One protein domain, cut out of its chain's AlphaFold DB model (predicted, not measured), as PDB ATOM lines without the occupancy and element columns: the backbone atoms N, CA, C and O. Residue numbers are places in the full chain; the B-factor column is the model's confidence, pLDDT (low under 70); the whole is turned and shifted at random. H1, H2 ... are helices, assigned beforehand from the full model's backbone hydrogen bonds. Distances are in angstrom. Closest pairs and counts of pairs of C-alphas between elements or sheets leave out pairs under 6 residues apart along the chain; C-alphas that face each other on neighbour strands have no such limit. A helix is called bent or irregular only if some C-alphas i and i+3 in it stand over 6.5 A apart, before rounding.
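What this domain is: This is residues 39 to 116 of the 117 residues of the protein "GIIM domain-containing protein" of Elusimicrobia bacterium CG11_big_fil_rev_8_21_14_0_20_64_6 (UniProt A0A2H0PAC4). Two long helices fold back on each other across a tight link, side by side but somewhat spread, and two short helices cover one side of this pair. The longer one, H2, runs roughly along the long axis; H3 packs across its residues 70 to 77, and H4 packs on its residues 62 to 69, near the end where H1 and H2 are joined. The printed part has 78 residues, with four named helices in the order H1, H2, H3, H4 and no named strand, and its class is all helix. It is compact, with a radius of gyration of the C-alphas of 13.3 A, yet elongated in outline, spanning 41 by 23 by 16 A.

How they stand to each other: The longest helix is H2, residues 62 to 83. H3, residues 95 to 101, touches H2 at residues 70 to 77 alone, and their lines are about perpendicular, at 73 degrees. The closest C-alphas of these two are those of Ala 73 and Tyr 95, 5.7 A apart. H4, residues 107 to 114, touches H2 at residues 62 to 69 alone, at a steep tilt of 45 degrees, opposite ways; their closest C-alphas are those of Phe 65 and His 108, 5.3 A apart. H1, residues 39 to 56, and H2 are near each other, with 12 pairs of C-alphas within 10 A, the closest at 8.0 A. H1 and H4 only just touch, with 3 pairs of C-alphas within 8 A. Here H1 takes part with residues 49 to 53 alone, and the closest C-alphas are those of Ala 53 and Leu 107, 6.8 A apart. Their lines stand at a steep tilt of 56 degrees, and they run the same way. H3 is apart from both H1 and H4. The helix packing is mostly crossed: of the 3 pairs that touch, 0 are at a shallow tilt. In H1, H2, H3 and H4 every O i to N i+4 pair is within hydrogen-bond range.

Where its parts are: H2, Cys 62 to Arg 83, measures 31.7 A from first to last C-alpha, beginning at C-alpha 62 (-64.841, 56.028, 116.795). H1, Glu 39 to Phe 56, measures 25.3 A and begins at C-alpha 39 (-74.622, 32.272, 124.937). H3, Tyr 95 to Val 101, measures 9.8 A; it is neither bent nor irregular, but only just: C-alphas 98 and 101 are 6.0 A apart. H4, Leu 107 to His 114, measures 10.7 A and ends at C-alpha 114 (-56.470, 47.826, 115.990).

The domain as a whole: The two C-alphas farthest apart are those of Lys 85 and His 116, at 42.0 A. The printed part runs from 39 to 116 and has no cut. The link from H2 to H3, 11 residues, is long; those from H1 to H2 and from H3 to H4, 5 residues each, are tight. The mean pLDDT of the printed part is 89.1, and residues 58 to 60 and 113 to 116 are under 70.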
ATOM      1  N   GLU A  39     -75.907  32.485 125.606       96.00
ATOM      2  CA  GLU A  39     -74.622  32.272 124.937       96.00
ATOM      3  C   GLU A  39     -74.788  32.139 123.419       96.00
ATOM      4  O   GLU A  39     -74.056  32.767 122.662       96.00
ATOM      5  N   VAL A  40     -75.820  31.419 122.965       96.50
ATOM      6  CA  VAL A  40     -76.125  31.248 121.534       96.50
ATOM      7  C   VAL A  40     -76.486  32.589 120.891       96.50
ATOM      8  O   VAL A  40     -75.996  32.930 119.815       96.50
ATOM      9  N   ILE A  41     -77.314  33.382 121.579       96.50
ATOM     10  CA  ILE A  41     -77.740  34.711 121.121       96.50
ATOM     11  C   ILE A  41     -76.547  35.661 121.045       96.50
ATOM     12  O   ILE A  41     -76.380  36.383 120.058       96.50
ATOM     13  N   ARG A  42     -75.724  35.662 122.095       96.75
ATOM     14  CA  ARG A  42     -74.511  36.469 122.211       96.75
ATOM     15  C   ARG A  42     -73.528  36.134 121.099       96.75
ATOM     16  O   ARG A  42     -73.016  37.050 120.466       96.75
ATOM     17  N   ASP A  43     -73.274  34.857 120.843       97.62
ATOM     18  CA  ASP A  43     -72.278  34.440 119.857       97.62
ATOM     19  C   ASP A  43     -72.712  34.818 118.436       97.62
ATOM     20  O   ASP A  43     -71.907  35.323 117.653       97.62
ATOM     21  N   GLU A  44     -73.997  34.668 118.106       97.25
ATOM     22  CA  GLU A  44     -74.545  35.152 116.837       97.25
ATOM     23  C   GLU A  44     -74.441  36.680 116.713       97.25
ATOM     24  O   GLU A  44     -74.015  37.196 115.674       97.25
ATOM     25  N   LEU A  45     -74.801  37.410 117.772       97.50
ATOM     26  CA  LEU A  45     -74.685  38.866 117.822       97.50
ATOM     27  C   LEU A  45     -73.231  39.307 117.612       97.50
ATOM     28  O   LEU A  45     -72.970  40.169 116.774       97.50
ATOM     29  N   ASN A  46     -72.288  38.680 118.313       97.50
ATOM     30  CA  ASN A  46     -70.864  38.974 118.214       97.50
ATOM     31  C   ASN A  46     -70.332  38.712 116.806       97.50
ATOM     32  O   ASN A  46     -69.621  39.558 116.277       97.50
ATOM     33  N   ARG A  47     -70.722  37.613 116.145       96.75
ATOM     34  CA  ARG A  47     -70.324  37.346 114.748       96.75
ATOM     35  C   ARG A  47     -70.785  38.455 113.799       96.75
ATOM     36  O   ARG A  47     -70.008  38.909 112.961       96.75
ATOM     37  N   LYS A  48     -72.029  38.926 113.946       95.75
ATOM     38  CA  LYS A  48     -72.592  40.005 113.112       95.75
ATOM     39  C   LYS A  48     -71.908  41.347 113.373       95.75
ATOM     40  O   LYS A  48     -71.567  42.056 112.426       95.75
ATOM     41  N   LEU A  49     -71.684  41.685 114.644       94.69
ATOM     42  CA  LEU A  49     -70.974  42.902 115.038       94.69
ATOM     43  C   LEU A  49     -69.514  42.870 114.565       94.69
ATOM     44  O   LEU A  49     -69.042  43.860 114.015       94.69
ATOM     45  N   GLN A  50     -68.830  41.730 114.700       92.94
ATOM     46  CA  GLN A  50     -67.450  41.555 114.251       92.94
ATOM     47  C   GLN A  50     -67.336  41.693 112.733       92.94
ATOM     48  O   GLN A  50     -66.455  42.397 112.249       92.94
ATOM     49  N   GLY A  51     -68.239  41.070 111.968       91.44
ATOM     50  CA  GLY A  51     -68.255  41.200 110.509       91.44
ATOM     51  C   GLY A  51     -68.456  42.651 110.061       91.44
ATOM     52  O   GLY A  51     -67.742  43.138 109.184       91.44
ATOM     53  N   TRP A  52     -69.373  43.370 110.714       91.62
ATOM     54  CA  TRP A  52     -69.584  44.796 110.463       91.62
ATOM     55  C   TRP A  52     -68.349  45.633 110.825       91.62
ATOM     56  O   TRP A  52     -67.915  46.466 110.032       91.62
ATOM     57  N   ALA A  53     -67.748  45.379 111.989       88.94
ATOM     58  CA  ALA A  53     -66.553  46.078 112.444       88.94
ATOM     59  C   ALA A  53     -65.373  45.860 111.497       88.94
ATOM     60  O   ALA A  53     -64.763  46.834 111.079       88.94
ATOM     61  N   ASN A  54     -65.111  44.619 111.083       86.88
ATOM     62  CA  ASN A  54     -64.033  44.283 110.150       86.88
ATOM     63  C   ASN A  54     -64.183  45.001 108.803       86.88
ATOM     64  O   ASN A  54     -63.192  45.435 108.221       86.88
ATOM     65  N   TYR A  55     -65.416  45.161 108.314       85.19
ATOM     66  CA  TYR A  55     -65.682  45.895 107.076       85.19
ATOM     67  C   TYR A  55     -65.380  47.397 107.217       85.19
ATOM     68  O   TYR A  55     -64.838  48.022 106.308       85.19
ATOM     69  N   PHE A  56     -65.713  47.979 108.371       82.06
ATOM     70  CA  PHE A  56     -65.619  49.417 108.632       82.06
ATOM     71  C   PHE A  56     -64.331  49.857 109.363       82.06
ATOM     72  O   PHE A  56     -64.083  51.062 109.474       82.06
ATOM     73  N   ALA A  57     -63.497  48.919 109.824       73.25
ATOM     74  CA  ALA A  57     -62.314  49.166 110.659       73.25
ATOM     75  C   ALA A  57     -61.252  50.062 110.000       73.25
ATOM     76  O   ALA A  57     -60.540  50.780 110.692       73.25
ATOM     77  N   TYR A  58     -61.181  50.087 108.668       64.62
ATOM     78  CA  TYR A  58     -60.118  50.772 107.919       64.62
ATOM     79  C   TYR A  58     -60.268  52.297 107.782       64.62
ATOM     80  O   TYR A  58     -59.428  52.938 107.154       64.62
ATOM     81  N   GLY A  59     -61.322  52.911 108.327       61.53
ATOM     82  CA  GLY A  59     -61.491  54.364 108.195       61.53
ATOM     83  C   GLY A  59     -62.707  54.973 108.882       61.53
ATOM     84  O   GLY A  59     -63.076  56.108 108.574       61.53
ATOM     85  N   SER A  60     -63.364  54.244 109.781       65.50
ATOM     86  CA  SER A  60     -64.571  54.745 110.429       65.50
ATOM     87  C   SER A  60     -64.275  55.579 111.677       65.50
ATOM     88  O   SER A  60     -63.375  55.248 112.444       65.50
ATOM     89  N   PRO A  61     -65.076  56.622 111.960       73.06
ATOM     90  CA  PRO A  61     -64.967  57.373 113.202       73.06
ATOM     91  C   PRO A  61     -65.328  56.511 114.413       73.06
ATOM     92  O   PRO A  61     -66.371  55.851 114.417       73.06
ATOM     93  N   CYS A  62     -64.556  56.647 115.494       78.00
ATOM     94  CA  CYS A  62     -64.841  56.028 116.795       78.00
ATOM     95  C   CYS A  62     -66.275  56.312 117.293       78.00
ATOM     96  O   CYS A  62     -66.901  55.464 117.928       78.00
ATOM     97  N   ALA A  63     -66.834  57.481 116.956       85.25
ATOM     98  CA  ALA A  63     -68.194  57.867 117.330       85.25
ATOM     99  C   ALA A  63     -69.276  56.937 116.750       85.25
ATOM    100  O   ALA A  63     -70.244  56.621 117.439       85.25
ATOM    101  N   SER A  64     -69.118  56.465 115.509       87.94
ATOM    102  CA  SER A  64     -70.091  55.562 114.883       87.94
ATOM    103  C   SER A  64     -70.145  54.218 115.605       87.94
ATOM    104  O   SER A  64     -71.229  53.687 115.821       87.94
ATOM    105  N   PHE A  65     -68.992  53.709 116.038       89.06
ATOM    106  CA  PHE A  65     -68.877  52.437 116.750       89.06
ATOM    107  C   PHE A  65     -69.509  52.543 118.136       89.06
ATOM    108  O   PHE A  65     -70.386  51.751 118.468       89.06
ATOM    109  N   ARG A  66     -69.217  53.628 118.864       91.00
ATOM    110  CA  ARG A  66     -69.850  53.917 120.157       91.00
ATOM    111  C   ARG A  66     -71.380  54.000 120.070       91.00
ATOM    112  O   ARG A  66     -72.077  53.535 120.966       91.00
ATOM    113  N   LEU A  67     -71.927  54.577 118.995       93.06
ATOM    114  CA  LEU A  67     -73.380  54.620 118.781       93.06
ATOM    115  C   LEU A  67     -73.990  53.231 118.548       93.06
ATOM    116  O   LEU A  67     -75.154  53.019 118.898       93.06
ATOM    117  N   VAL A  68     -73.244  52.306 117.938       94.00
ATOM    118  CA  VAL A  68     -73.667  50.906 117.814       94.00
ATOM    119  C   VAL A  68     -73.596  50.220 119.176       94.00
ATOM    120  O   VAL A  68     -74.591  49.612 119.562       94.00
ATOM    121  N   ASP A  69     -72.509  50.386 119.933       95.25
ATOM    122  CA  ASP A  69     -72.355  49.783 121.266       95.25
ATOM    123  C   ASP A  69     -73.477  50.206 122.224       95.25
ATOM    124  O   ASP A  69     -74.108  49.365 122.862       95.25
ATOM    125  N   ILE A  70     -73.826  51.500 122.259       95.69
ATOM    126  CA  ILE A  70     -74.951  52.005 123.069       95.69
ATOM    127  C   ILE A  70     -76.269  51.329 122.665       95.69
ATOM    128  O   ILE A  70     -77.034  50.895 123.531       95.69
ATOM    129  N   HIS A  71     -76.544  51.223 121.360       96.31
ATOM    130  CA  HIS A  71     -77.756  50.566 120.863       96.31
ATOM    131  C   HIS A  71     -77.778  49.085 121.250       96.31
ATOM    132  O   HIS A  71     -78.785  48.590 121.754       96.31
ATOM    133  N   VAL A  72     -76.658  48.383 121.074       97.31
ATOM    134  CA  VAL A  72     -76.504  46.980 121.463       97.31
ATOM    135  C   VAL A  72     -76.762  46.805 122.960       97.31
ATOM    136  O   VAL A  72     -77.632  46.013 123.328       97.31
ATOM    137  N   ALA A  73     -76.106  47.589 123.818       96.62
ATOM    138  CA  ALA A  73     -76.279  47.525 125.265       96.62
ATOM    139  C   ALA A  73     -77.741  47.735 125.685       96.62
ATOM    140  O   ALA A  73     -78.286  46.958 126.472       96.62
ATOM    141  N   GLN A  74     -78.428  48.719 125.097       95.62
ATOM    142  CA  GLN A  74     -79.852  48.956 125.351       95.62
ATOM    143  C   GLN A  74     -80.733  47.772 124.926       95.62
ATOM    144  O   GLN A  74     -81.690  47.421 125.626       95.62
ATOM    145  N   ARG A  75     -80.450  47.148 123.777       96.06
ATOM    146  CA  ARG A  75     -81.222  46.003 123.275       96.06
ATOM    147  C   ARG A  75     -80.995  44.751 124.121       96.06
ATOM    148  O   ARG A  75     -81.975  44.107 124.491       96.06
ATOM    149  N   VAL A  76     -79.748  44.464 124.494       96.25
ATOM    150  CA  VAL A  76     -79.381  43.341 125.372       96.25
ATOM    151  C   VAL A  76     -80.026  43.495 126.744       96.25
ATOM    152  O   VAL A  76     -80.737  42.597 127.196       96.25
ATOM    153  N   ARG A  77     -79.882  44.673 127.361       95.31
ATOM    154  CA  ARG A  77     -80.532  45.005 128.633       95.31
ATOM    155  C   ARG A  77     -82.033  44.767 128.575       95.31
ATOM    156  O   ARG A  77     -82.594  44.160 129.479       95.31
ATOM    157  N   ASN A  78     -82.703  45.223 127.516       94.06
ATOM    158  CA  ASN A  78     -84.146  45.042 127.377       94.06
ATOM    159  C   ASN A  78     -84.561  43.576 127.216       94.06
ATOM    160  O   ASN A  78     -85.581  43.186 127.784       94.06
ATOM    161  N   LEU A  79     -83.798  42.778 126.464       94.31
ATOM    162  CA  LEU A  79     -84.049  41.346 126.306       94.31
ATOM    163  C   LEU A  79     -83.910  40.617 127.648       94.31
ATOM    164  O   LEU A  79     -84.845  39.950 128.090       94.31
ATOM    165  N   LEU A  80     -82.771  40.791 128.320       94.25
ATOM    166  CA  LEU A  80     -82.466  40.094 129.568       94.25
ATOM    167  C   LEU A  80     -83.373  40.548 130.709       94.25
ATOM    168  O   LEU A  80     -83.940  39.713 131.404       94.25
ATOM    169  N   ARG A  81     -83.616  41.856 130.850       94.69
ATOM    170  CA  ARG A  81     -84.575  42.386 131.831       94.69
ATOM    171  C   ARG A  81     -85.939  41.711 131.710       94.69
ATOM    172  O   ARG A  81     -86.521  41.345 132.723       94.69
ATOM    173  N   ARG A  82     -86.445  41.529 130.485       92.00
ATOM    174  CA  ARG A  82     -87.730  40.854 130.243       92.00
ATOM    175  C   ARG A  82     -87.667  39.366 130.568       92.00
ATOM    176  O   ARG A  82     -88.557  38.879 131.255       92.00
ATOM    177  N   ARG A  83     -86.616  38.667 130.129       92.12
ATOM    178  CA  ARG A  83     -86.410  37.239 130.431       92.12
ATOM    179  C   ARG A  83     -86.352  36.964 131.932       92.12
ATOM    180  O   ARG A  83     -86.979  36.028 132.406       92.12
ATOM    181  N   HIS A  84     -85.663  37.823 132.676       92.38
ATOM    182  CA  HIS A  84     -85.548  37.735 134.131       92.38
ATOM    183  C   HIS A  84     -86.720  38.386 134.882       92.38
ATOM    184  O   HIS A  84     -86.655  38.507 136.100       92.38
ATOM    185  N   LYS A  85     -87.780  38.823 134.180       93.56
ATOM    186  CA  LYS A  85     -88.975  39.466 134.759       93.56
ATOM    187  C   LYS A  85     -88.646  40.640 135.697       93.56
ATOM    188  O   LYS A  85     -89.325  40.871 136.691       93.56
ATOM    189  N   LEU A  86     -87.599  41.397 135.372       94.56
ATOM    190  CA  LEU A  86     -87.125  42.502 136.200       94.56
ATOM    191  C   LEU A  86     -87.894  43.811 135.919       94.56
ATOM    192  O   LEU A  86     -88.255  44.092 134.763       94.56
ATOM    193  N   PRO A  87     -88.067  44.679 136.938       92.75
ATOM    194  CA  PRO A  87     -88.682  45.994 136.778       92.75
ATOM    195  C   PRO A  87     -87.953  46.873 135.759       92.75
ATOM    196  O   PRO A  87     -86.749  46.745 135.535       92.75
ATOM    197  N   ARG A  88     -88.667  47.837 135.163       86.50
ATOM    198  CA  ARG A  88     -88.083  48.789 134.196       86.50
ATOM    199  C   ARG A  88     -86.971  49.655 134.787       86.50
ATOM    200  O   ARG A  88     -86.020  49.944 134.070       86.50
ATOM    201  N   ALA A  89     -87.075  49.991 136.069       89.75
ATOM    202  CA  ALA A  89     -86.109  50.804 136.802       89.75
ATOM    203  C   ALA A  89     -84.902  50.015 137.356       89.75
ATOM    204  O   ALA A  89     -84.111  50.572 138.107       89.75
ATOM    205  N   THR A  90     -84.735  48.727 137.017       90.56
ATOM    206  CA  THR A  90     -83.593  47.936 137.513       90.56
ATOM    207  C   THR A  90     -82.255  48.553 137.101       90.56
ATOM    208  O   THR A  90     -82.139  49.030 135.980       90.56
ATOM    209  N   GLY A  91     -81.228  48.502 137.954       90.56
ATOM    210  CA  GLY A  91     -79.852  48.870 137.587       90.56
ATOM    211  C   GLY A  91     -79.135  47.817 136.727       90.56
ATOM    212  O   GLY A  91     -78.191  48.150 136.013       90.56
ATOM    213  N   ARG A  92     -79.623  46.568 136.738       92.44
ATOM    214  CA  ARG A  92     -78.996  45.388 136.113       92.44
ATOM    215  C   ARG A  92     -78.810  45.519 134.604       92.44
ATOM    216  O   ARG A  92     -79.630  46.131 133.918       92.44
ATOM    217  N   PHE A  93     -77.775  44.862 134.089       93.56
ATOM    218  CA  PHE A  93     -77.354  44.872 132.689       93.56
ATOM    219  C   PHE A  93     -76.962  46.283 132.236       93.56
ATOM    220  O   PHE A  93     -77.535  46.853 131.303       93.56
ATOM    221  N   GLY A  94     -76.037  46.896 132.980       94.00
ATOM    222  CA  GLY A  94     -75.380  48.148 132.590       94.00
ATOM    223  C   GLY A  94     -74.427  47.957 131.403       94.00
ATOM    224  O   GLY A  94     -74.177  46.831 130.984       94.00
ATOM    225  N   TYR A  95     -73.872  49.050 130.866       94.00
ATOM    226  CA  TYR A  95     -72.963  49.001 129.708       94.00
ATOM    227  C   TYR A  95     -71.759  48.076 129.953       94.00
ATOM    228  O   TYR A  95     -71.531  47.146 129.183       94.00
ATOM    229  N   ASP A  96     -71.037  48.272 131.061       93.62
ATOM    230  CA  ASP A  96     -69.895  47.419 131.410       93.62
ATOM    231  C   ASP A  96     -70.304  45.964 131.652       93.62
ATOM    232  O   ASP A  96     -69.591  45.057 131.235       93.62
ATOM    233  N   GLU A  97     -71.459  45.719 132.274       95.31
ATOM    234  CA  GLU A  97     -71.956  44.354 132.479       95.31
ATOM    235  C   GLU A  97     -72.237  43.668 131.136       95.31
ATOM    236  O   GLU A  97     -71.837  42.524 130.942       95.31
ATOM    237  N   VAL A  98     -72.848  44.373 130.177       96.25
ATOM    238  CA  VAL A  98     -73.108  43.839 128.831       96.25
ATOM    239  C   VAL A  98     -71.813  43.468 128.111       96.25
ATOM    240  O   VAL A  98     -71.716  42.374 127.548       96.25
ATOM    241  N   HIS A  99     -70.816  44.349 128.140       95.38
ATOM    242  CA  HIS A  99     -69.609  44.151 127.344       95.38
ATOM    243  C   HIS A  99     -68.536  43.292 128.027       95.38
ATOM    244  O   HIS A  99     -67.799  42.580 127.351       95.38
ATOM    245  N   ARG A 100     -68.441  43.320 129.361       93.38
ATOM    246  CA  ARG A 100     -67.419  42.572 130.113       93.38
ATOM    247  C   ARG A 100     -67.933  41.250 130.663       93.38
ATOM    248  O   ARG A 100     -67.259  40.240 130.523       93.38
ATOM    249  N   VAL A 101     -69.106  41.258 131.298       95.44
ATOM    250  CA  VAL A 101     -69.629  40.086 132.026       95.44
ATOM    251  C   VAL A 101     -70.460  39.201 131.103       95.44
ATOM    252  O   VAL A 101     -70.272  37.991 131.053       95.44
ATOM    253  N   LEU A 102     -71.359  39.805 130.325       95.75
ATOM    254  CA  LEU A 102     -72.227  39.085 129.396       95.75
ATOM    255  C   LEU A 102     -71.534  38.746 128.070       95.75
ATOM    256  O   LEU A 102     -72.099  37.982 127.290       95.75
ATOM    257  N   GLY A 103     -70.325  39.270 127.835       95.50
ATOM    258  CA  GLY A 103     -69.430  38.881 126.741       95.50
ATOM    259  C   GLY A 103     -69.806  39.421 125.362       95.50
ATOM    260  O   GLY A 103     -69.426  38.830 124.352       95.50
ATOM    261  N   VAL A 104     -70.583  40.502 125.285       97.38
ATOM    262  CA  VAL A 104     -70.870  41.173 124.010       97.38
ATOM    263  C   VAL A 104     -69.675  42.029 123.605       97.38
ATOM    264  O   VAL A 104     -69.186  42.818 124.409       97.38
ATOM    265  N   ILE A 105     -69.207  41.925 122.362       95.31
ATOM    266  CA  ILE A 105     -68.032  42.698 121.939       95.31
ATOM    267  C   ILE A 105     -68.270  44.212 122.056       95.31
ATOM    268  O   ILE A 105     -69.359  44.705 121.767       95.31
ATOM    269  N   ASP A 106     -67.248  44.939 122.506       94.12
ATOM    270  CA  ASP A 106     -67.210  46.406 122.548       94.12
ATOM    271  C   ASP A 106     -66.481  46.890 121.291       94.12
ATOM    272  O   ASP A 106     -65.256  46.774 121.179       94.12
ATOM    273  N   LEU A 107     -67.249  47.380 120.319       91.38
ATOM    274  CA  LEU A 107     -66.742  47.789 119.016       91.38
ATOM    275  C   LEU A 107     -65.790  48.982 119.133       91.38
ATOM    276  O   LEU A 107     -64.760  49.036 118.457       91.38
ATOM    277  N   HIS A 108     -66.098  49.924 120.019       86.12
ATOM    278  CA  HIS A 108     -65.241  51.065 120.306       86.12
ATOM    279  C   HIS A 108     -63.895  50.647 120.928       86.12
ATOM    280  O   HIS A 108     -62.846  51.199 120.583       86.12
ATOM    281  N   ARG A 109     -63.885  49.661 121.831       85.81
ATOM    282  CA  ARG A 109     -62.644  49.095 122.390       85.81
ATOM    283  C   ARG A 109     -61.866  48.287 121.352       85.81
ATOM    284  O   ARG A 109     -60.641  48.401 121.304       85.81
ATOM    285  N   LEU A 110     -62.560  47.521 120.514       83.31
ATOM    286  CA  LEU A 110     -61.946  46.739 119.444       83.31
ATOM    287  C   LEU A 110     -61.170  47.651 118.484       83.31
ATOM    288  O   LEU A 110     -59.985  47.423 118.257       83.31
ATOM    289  N   LEU A 111     -61.774  48.756 118.030       78.06
ATOM    290  CA  LEU A 111     -61.088  49.738 117.180       78.06
ATOM    291  C   LEU A 111     -59.818  50.317 117.805       78.06
ATOM    292  O   LEU A 111     -58.814  50.457 117.112       78.06
ATOM    293  N   ARG A 112     -59.843  50.651 119.101       72.62
ATOM    294  CA  ARG A 112     -58.649  51.174 119.783       72.62
ATOM    295  C   ARG A 112     -57.507  50.165 119.784       72.62
ATOM    296  O   ARG A 112     -56.362  50.564 119.647       72.62
ATOM    297  N   THR A 113     -57.816  48.877 119.878       69.44
ATOM    298  CA  THR A 113     -56.797  47.818 119.829       69.44
ATOM    299  C   THR A 113     -56.163  47.732 118.438       69.44
ATOM    300  O   THR A 113     -54.945  47.662 118.325       69.44
ATOM    301  N   HIS A 114     -56.966  47.832 117.374       63.59
ATOM    302  CA  HIS A 114     -56.470  47.826 115.990       63.59
ATOM    303  C   HIS A 114     -55.680  49.084 115.596       63.59
ATOM    304  O   HIS A 114     -54.925  49.037 114.634       63.59
ATOM    305  N   ALA A 115     -55.847  50.204 116.304       57.25
ATOM    306  CA  ALA A 115     -55.097  51.435 116.043       57.25
ATOM    307  C   ALA A 115     -53.655  51.408 116.592       57.25
ATOM    308  O   ALA A 115     -52.866  52.288 116.252       57.25
ATOM    309  N   HIS A 116     -53.322  50.431 117.443       47.94
ATOM    310  CA  HIS A 116     -52.016  50.290 118.097       47.94
ATOM    311  C   HIS A 116     -51.243  49.027 117.667       47.94
ATOM    312  O   HIS A 116     -50.240  48.700 118.299       47.94
TER     313      HIS A 116